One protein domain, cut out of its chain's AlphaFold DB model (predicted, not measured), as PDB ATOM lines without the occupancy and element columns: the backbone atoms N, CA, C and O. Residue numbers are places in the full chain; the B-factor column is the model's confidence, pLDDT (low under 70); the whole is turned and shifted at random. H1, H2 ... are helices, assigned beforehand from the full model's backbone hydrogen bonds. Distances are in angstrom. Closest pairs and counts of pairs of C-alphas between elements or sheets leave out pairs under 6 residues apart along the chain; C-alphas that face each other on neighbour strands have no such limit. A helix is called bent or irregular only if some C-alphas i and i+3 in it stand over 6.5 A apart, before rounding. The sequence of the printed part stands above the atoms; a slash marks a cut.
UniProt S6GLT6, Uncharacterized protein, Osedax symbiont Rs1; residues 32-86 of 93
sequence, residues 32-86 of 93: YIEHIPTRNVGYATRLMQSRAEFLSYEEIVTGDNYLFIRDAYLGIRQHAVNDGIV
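Overview. This is residues 32 to 86 of the 93 residues of an uncharacterized protein of Osedax symbiont Rs1 (UniProt S6GLT6). The long helix H1 and the shorter helix H2 form an open L, joined at its corner by a short link. H1 runs along most of the longest span, and H2 stands across it at the far end, with no third part filling the space between the two arms. The printed part has 55 residues with two named helices, H1 then H2, and no named strand; the class is all helix. It is extended, with a radius of gyration of the C-alphas of 16.5 A, and flat, with spans of 46 by 29 by 15 A.

Along the chain. The longest helix, H1, takes in residues 36 to 58, from C-alpha 36 at (-104.570, 45.972, 72.120) to C-alpha 58 at (-98.420, 78.472, 77.527), a length of 33.5 A. H1 is neither bent nor irregular, but only just: C-alphas 53 and 56 are 6.3 A apart. H2, residues 65 to 81, measures 24.2 A and ends with C-alpha 81 at (-75.192, 67.984, 75.855).

Arrangement. H1 and H2 are apart, with no C-alpha of the one within 8 A of the other. Residues 43 to 57 of H1 stand free. Residues 34 to 41, of which 36 to 41 belong to H1, and residues 62 to 67, of which 65 to 67 belong to H2, also stand free. Every O i to N i+4 pair of H2 is within hydrogen-bond range, and 16 of 19 are in H1.

Size, cuts and confidence. The two C-alphas farthest apart are those of His 35 and Val 86, at 46.2 A. The printed part has no cut, and the link from H1 to H2, six residues, is short. The mean pLDDT of the printed part is 86.9, and residue 86 is under 70.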
ATOM      1  N   TYR A  32     -95.305  45.484  75.874       84.19
ATOM      2  CA  TYR A  32     -95.469  44.125  76.399       84.19
ATOM      3  C   TYR A  32     -96.927  43.791  76.742       84.19
ATOM      4  O   TYR A  32     -97.224  42.666  77.128       84.19
ATOM      5  N   ILE A  33     -97.848  44.750  76.601       86.44
ATOM      6  CA  ILE A  33     -99.275  44.521  76.830       86.44
ATOM      7  C   ILE A  33     -99.897  43.949  75.555       86.44
ATOM      8  O   ILE A  33    -100.049  44.643  74.546       86.44
ATOM      9  N   GLU A  34    -100.291  42.678  75.623       88.50
ATOM     10  CA  GLU A  34    -100.932  41.956  74.517       88.50
ATOM     11  C   GLU A  34    -102.356  42.464  74.235       88.50
ATOM     12  O   GLU A  34    -102.813  42.448  73.090       88.50
ATOM     13  N   HIS A  35    -103.052  42.983  75.254       90.81
ATOM     14  CA  HIS A  35    -104.398  43.533  75.101       90.81
ATOM     15  C   HIS A  35    -104.376  44.885  74.363       90.81
ATOM     16  O   HIS A  35    -104.152  45.949  74.950       90.81
ATOM     17  N   ILE A  36    -104.638  44.833  73.052       88.38
ATOM     18  CA  ILE A  36    -104.570  45.972  72.120       88.38
ATOM     19  C   ILE A  36    -105.399  47.186  72.578       88.38
ATOM     20  O   ILE A  36    -104.858  48.294  72.547       88.38
ATOM     21  N   PRO A  37    -106.662  47.044  73.038       92.62
ATOM     22  CA  PRO A  37    -107.441  48.195  73.489       92.62
ATOM     23  C   PRO A  37    -106.793  48.918  74.674       92.62
ATOM     24  O   PRO A  37    -106.658  50.137  74.646       92.62
ATOM     25  N   THR A  38    -106.318  48.176  75.681       90.31
ATOM     26  CA  THR A  38    -105.653  48.761  76.860       90.31
ATOM     27  C   THR A  38    -104.368  49.474  76.467       90.31
ATOM     28  O   THR A  38    -104.110  50.577  76.941       90.31
ATOM     29  N   ARG A  39    -103.586  48.880  75.561       89.19
ATOM     30  CA  ARG A  39    -102.365  49.495  75.039       89.19
ATOM     31  C   ARG A  39    -102.656  50.829  74.344       89.19
ATOM     32  O   ARG A  39    -101.985  51.821  74.613       89.19
ATOM     33  N   ASN A  40    -103.665  50.866  73.475       89.38
ATOM     34  CA  ASN A  40    -104.033  52.078  72.744       89.38
ATOM     35  C   ASN A  40    -104.563  53.172  73.682       89.38
ATOM     36  O   ASN A  40    -104.203  54.336  73.515       89.38
ATOM     37  N   VAL A  41    -105.360  52.800  74.690       92.06
ATOM     38  CA  VAL A  41    -105.821  53.732  75.729       92.06
ATOM     39  C   VAL A  41    -104.634  54.291  76.514       92.06
ATOM     40  O   VAL A  41    -104.547  55.502  76.674       92.06
ATOM     41  N   GLY A  42    -103.671  53.454  76.913       89.94
ATOM     42  CA  GLY A  42    -102.455  53.906  77.599       89.94
ATOM     43  C   GLY A  42    -101.656  54.934  76.791       89.94
ATOM     44  O   GLY A  42    -101.269  55.977  77.323       89.94
ATOM     45  N   TYR A  43    -101.466  54.697  75.487       87.94
ATOM     46  CA  TYR A  43    -100.821  55.673  74.602       87.94
ATOM     47  C   TYR A  43    -101.617  56.977  74.481       87.94
ATOM     48  O   TYR A  43    -101.027  58.056  74.552       87.94
ATOM     49  N   ALA A  44    -102.941  56.896  74.332       90.25
ATOM     50  CA  ALA A  44    -103.804  58.071  74.239       90.25
ATOM     51  C   ALA A  44    -103.772  58.906  75.528       90.25
ATOM     52  O   ALA A  44    -103.599  60.122  75.469       90.25
ATOM     53  N   THR A  45    -103.863  58.259  76.692       91.50
ATOM     54  CA  THR A  45    -103.768  58.923  77.996       91.50
ATOM     55  C   THR A  45    -102.422  59.612  78.169       91.50
ATOM     56  O   THR A  45    -102.388  60.753  78.615       91.50
ATOM     57  N   ARG A  46    -101.314  58.978  77.766       87.94
ATOM     58  CA  ARG A  46     -99.996  59.626  77.824       87.94
ATOM     59  C   ARG A  46     -99.935  60.872  76.944       87.94
ATOM     60  O   ARG A  46     -99.418  61.892  77.376       87.94
ATOM     61  N   LEU A  47    -100.467  60.797  75.728       88.19
ATOM     62  CA  LEU A  47    -100.487  61.936  74.815       88.19
ATOM     63  C   LEU A  47    -101.285  63.105  75.409       88.19
ATOM     64  O   LEU A  47    -100.830  64.247  75.364       88.19
ATOM     65  N   MET A  48    -102.444  62.821  76.010       90.88
ATOM     66  CA  MET A  48    -103.240  63.827  76.720       90.88
ATOM     67  C   MET A  48    -102.489  64.406  77.922       90.88
ATOM     68  O   MET A  48    -102.478  65.621  78.093       90.88
ATOM     69  N   GLN A  49    -101.821  63.559  78.706       90.25
ATOM     70  CA  GLN A  49    -101.018  63.976  79.853       90.25
ATOM     71  C   GLN A  49     -99.896  64.935  79.436       90.25
ATOM     72  O   GLN A  49     -99.766  66.012  80.008       90.25
ATOM     73  N   SER A  50     -99.145  64.606  78.380       86.81
ATOM     74  CA  SER A  50     -98.091  65.483  77.857       86.81
ATOM     75  C   SER A  50     -98.635  66.835  77.385       86.81
ATOM     76  O   SER A  50     -97.971  67.855  77.529       86.81
ATOM     77  N   ARG A  51     -99.859  66.879  76.840       87.00
ATOM     78  CA  ARG A  51    -100.514  68.152  76.496       87.00
ATOM     79  C   ARG A  51    -100.919  68.937  77.738       87.00
ATOM     80  O   ARG A  51    -100.719  70.145  77.760       87.00
ATOM     81  N   ALA A  52    -101.451  68.261  78.751       89.88
ATOM     82  CA  ALA A  52    -101.840  68.892  80.006       89.88
ATOM     83  C   ALA A  52    -100.644  69.542  80.721       89.88
ATOM     84  O   ALA A  52    -100.773  70.643  81.244       89.88
ATOM     85  N   GLU A  53     -99.472  68.906  80.680       86.62
ATOM     86  CA  GLU A  53     -98.234  69.457  81.247       86.62
ATOM     87  C   GLU A  53     -97.833  70.783  80.581       86.62
ATOM     88  O   GLU A  53     -97.422  71.720  81.266       86.62
ATOM     89  N   PHE A  54     -98.026  70.908  79.265       85.19
ATOM     90  CA  PHE A  54     -97.668  72.119  78.519       85.19
ATOM     91  C   PHE A  54     -98.657  73.277  78.651       85.19
ATOM     92  O   PHE A  54     -98.236  74.417  78.480       85.19
ATOM     93  N   LEU A  55     -99.917  73.027  79.025       86.19
ATOM     94  CA  LEU A  55    -100.900  74.099  79.244       86.19
ATOM     95  C   LEU A  55    -100.422  75.113  80.293       86.19
ATOM     96  O   LEU A  55    -100.621  76.309  80.124       86.19
ATOM     97  N   SER A  56     -99.737  74.649  81.341       82.19
ATOM     98  CA  SER A  56     -99.201  75.527  82.392       82.19
ATOM     99  C   SER A  56     -98.081  76.458  81.914       82.19
ATOM    100  O   SER A  56     -97.859  77.514  82.499       82.19
ATOM    101  N   TYR A  57     -97.378  76.080  80.844       80.94
ATOM    102  CA  TYR A  57     -96.266  76.851  80.294       80.94
ATOM    103  C   TYR A  57     -96.704  77.801  79.177       80.94
ATOM    104  O   TYR A  57     -95.976  78.746  78.888       80.94
ATOM    105  N   GLU A  58     -97.881  77.592  78.574       80.25
ATOM    106  CA  GLU A  58     -98.420  78.472  77.527       80.25
ATOM    107  C   GLU A  58     -98.626  79.909  78.029       80.25
ATOM    108  O   GLU A  58     -98.387  80.849  77.277       80.25
ATOM    109  N   GLU A  59     -98.970  80.096  79.307       83.56
ATOM    110  CA  GLU A  59     -99.166  81.425  79.912       83.56
ATOM    111  C   GLU A  59     -97.878  82.266  79.985       83.56
ATOM    112  O   GLU A  59     -97.937  83.490  80.081       83.56
ATOM    113  N   ILE A  60     -96.710  81.619  79.935       84.25
ATOM    114  CA  ILE A  60     -95.390  82.261  80.042       84.25
ATOM    115  C   ILE A  60     -94.857  82.651  78.652       84.25
ATOM    116  O   ILE A  60     -93.947  83.474  78.524       84.25
ATOM    117  N   VAL A  61     -95.421  82.075  77.588       84.81
ATOM    118  CA  VAL A  61     -94.954  82.308  76.223       84.81
ATOM    119  C   VAL A  61     -95.297  83.733  75.797       84.81
ATOM    120  O   VAL A  61     -96.454  84.145  75.793       84.81
ATOM    121  N   THR A  62     -94.273  84.494  75.411       84.50
ATOM    122  CA  THR A  62     -94.426  85.878  74.947       84.50
ATOM    123  C   THR A  62     -93.970  86.011  73.497       84.50
ATOM    124  O   THR A  62     -92.911  85.511  73.121       84.50
ATOM    125  N   GLY A  63     -94.743  86.736  72.683       87.75
ATOM    126  CA  GLY A  63     -94.395  87.041  71.294       87.75
ATOM    127  C   GLY A  63     -94.692  85.891  70.329       87.75
ATOM    128  O   GLY A  63     -95.811  85.385  70.285       87.75
ATOM    129  N   ASP A  64     -93.707  85.520  69.506       90.25
ATOM    130  CA  ASP A  64     -93.843  84.405  68.566       90.25
ATOM    131  C   ASP A  64     -93.633  83.071  69.295       90.25
ATOM    132  O   ASP A  64     -92.509  82.693  69.643       90.25
ATOM    133  N   ASN A  65     -94.737  82.344  69.478       86.69
ATOM    134  CA  ASN A  65     -94.767  81.042  70.137       86.69
ATOM    135  C   ASN A  65     -93.751  80.053  69.550       86.69
ATOM    136  O   ASN A  65     -93.133  79.288  70.291       86.69
ATOM    137  N   TYR A  66     -93.573  80.042  68.227       87.50
ATOM    138  CA  TYR A  66     -92.667  79.098  67.585       87.50
ATOM    139  C   TYR A  66     -91.208  79.431  67.895       87.50
ATOM    140  O   TYR A  66     -90.437  78.530  68.237       87.50
ATOM    141  N   LEU A  67     -90.835  80.709  67.797       90.50
ATOM    142  CA  LEU A  67     -89.469  81.157  68.077       90.50
ATOM    143  C   LEU A  67     -89.118  80.960  69.554       90.50
ATOM    144  O   LEU A  67     -88.081  80.372  69.850       90.50
ATOM    145  N   PHE A  68     -90.019  81.339  70.464       89.69
ATOM    146  CA  PHE A  68     -89.820  81.170  71.903       89.69
ATOM    147  C   PHE A  68     -89.575  79.702  72.282       89.69
ATOM    148  O   PHE A  68     -88.587  79.378  72.942       89.69
ATOM    149  N   ILE A  69     -90.436  78.789  71.813       88.88
ATOM    150  CA  ILE A  69     -90.314  77.354  72.111       88.88
ATOM    151  C   ILE A  69     -89.045  76.765  71.484       88.88
ATOM    152  O   ILE A  69     -88.377  75.938  72.109       88.88
ATOM    153  N   ARG A  70     -88.698  77.176  70.258       90.50
ATOM    154  CA  ARG A  70     -87.477  76.723  69.576       90.50
ATOM    155  C   ARG A  70     -86.235  77.100  70.371       90.50
ATOM    156  O   ARG A  70     -85.392  76.238  70.608       90.50
ATOM    157  N   ASP A  71     -86.121  78.363  70.756       90.38
ATOM    158  CA  ASP A  71     -84.916  78.884  71.393       90.38
ATOM    159  C   ASP A  71     -84.766  78.296  72.806       90.38
ATOM    160  O   ASP A  71     -83.680  77.840  73.172       90.38
ATOM    161  N   ALA A  72     -85.876  78.141  73.540       89.44
ATOM    162  CA  ALA A  72     -85.901  77.419  74.810       89.44
ATOM    163  C   ALA A  72     -85.468  75.946  74.659       89.44
ATOM    164  O   ALA A  72     -84.614  75.467  75.408       89.44
ATOM    165  N   TYR A  73     -86.011  75.218  73.673       88.75
ATOM    166  CA  TYR A  73     -85.639  73.822  73.418       88.75
ATOM    167  C   TYR A  73     -84.153  73.674  73.068       88.75
ATOM    168  O   TYR A  73     -83.486  72.775  73.582       88.75
ATOM    169  N   LEU A  74     -83.630  74.541  72.196       89.50
ATOM    170  CA  LEU A  74     -82.226  74.509  71.791       89.50
ATOM    171  C   LEU A  74     -81.297  74.827  72.967       89.50
ATOM    172  O   LEU A  74     -80.319  74.103  73.150       89.50
ATOM    173  N   GLY A  75     -81.644  75.811  73.804       88.94
ATOM    174  CA  GLY A  75     -80.899  76.130  75.023       88.94
ATOM    175  C   GLY A  75     -80.846  74.953  76.002       88.94
ATOM    176  O   GLY A  75     -79.763  74.544  76.420       88.94
ATOM    177  N   ILE A  76     -81.995  74.327  76.289       88.06
ATOM    178  CA  ILE A  76     -82.069  73.132  77.150       88.06
ATOM    179  C   ILE A  76     -81.244  71.983  76.560       88.06
ATOM    180  O   ILE A  76     -80.532  71.285  77.282       88.06
ATOM    181  N   ARG A  77     -81.319  71.766  75.240       88.69
ATOM    182  CA  ARG A  77     -80.593  70.676  74.581       88.69
ATOM    183  C   ARG A  77     -79.087  70.900  74.608       88.69
ATOM    184  O   ARG A  77     -78.364  69.940  74.856       88.69
ATOM    185  N   GLN A  78     -78.628  72.122  74.361       87.12
ATOM    186  CA  GLN A  78     -77.213  72.473  74.426       87.12
ATOM    187  C   GLN A  78     -76.680  72.315  75.851       87.12
ATOM    188  O   GLN A  78     -75.675  71.640  76.048       87.12
ATOM    189  N   HIS A  79     -77.420  72.811  76.844       88.31
ATOM    190  CA  HIS A  79     -77.092  72.626  78.254       88.31
ATOM    191  C   HIS A  79     -77.001  71.138  78.635       88.31
ATOM    192  O   HIS A  79     -76.059  70.721  79.300       88.31
ATOM    193  N   ALA A  80     -77.941  70.307  78.172       87.06
ATOM    194  CA  ALA A  80     -77.938  68.868  78.442       87.06
ATOM    195  C   ALA A  80     -76.822  68.093  77.717       87.06
ATOM    196  O   ALA A  80     -76.470  67.001  78.149       87.06
ATOM    197  N   VAL A  81     -76.311  68.599  76.592       86.81
ATOM    198  CA  VAL A  81     -75.192  67.984  75.855       86.81
ATOM    199  C   VAL A  81     -73.845  68.386  76.454       86.81
ATOM    200  O   VAL A  81     -72.921  67.580  76.438       86.81
ATOM    201  N   ASN A  82     -73.750  69.599  76.995       86.81
ATOM    202  CA  ASN A  82     -72.532  70.154  77.577       86.81
ATOM    203  C   ASN A  82     -72.416  69.893  79.093       86.81
ATOM    204  O   ASN A  82     -71.710  70.624  79.779       86.81
ATOM    205  N   ASP A  83     -73.132  68.904  79.639       82.81
ATOM    206  CA  ASP A  83     -73.159  68.574  81.077       82.81
ATOM    207  C   ASP A  83     -73.436  69.782  82.001       82.81
ATOM    208  O   ASP A  83     -72.963  69.862  83.133       82.81
ATOM    209  N   GLY A  84     -74.235  70.735  81.516       76.38
ATOM    210  CA  GLY A  84     -74.588  71.960  82.232       76.38
ATOM    211  C   GLY A  84     -73.544  73.073  82.178       76.38
ATOM    212  O   GLY A  84     -73.727  74.114  82.807       76.38
ATOM    213  N   ILE A  85     -72.476  72.896  81.401       73.31
ATOM    214  CA  ILE A  85     -71.528  73.962  81.098       73.31
ATOM    215  C   ILE A  85     -72.156  74.851  80.025       73.31
ATOM    216  O   ILE A  85     -72.294  74.475  78.856       73.31
ATOM    217  N   VAL A  86     -72.573  76.040  80.445       65.44
ATOM    218  CA  VAL A  86     -72.938  77.116  79.530       65.44
ATOM    219  C   VAL A  86     -71.627  77.728  79.050       65.44
ATOM    220  O   VAL A  86     -70.938  78.386  79.824       65.44
TER     221      VAL A  86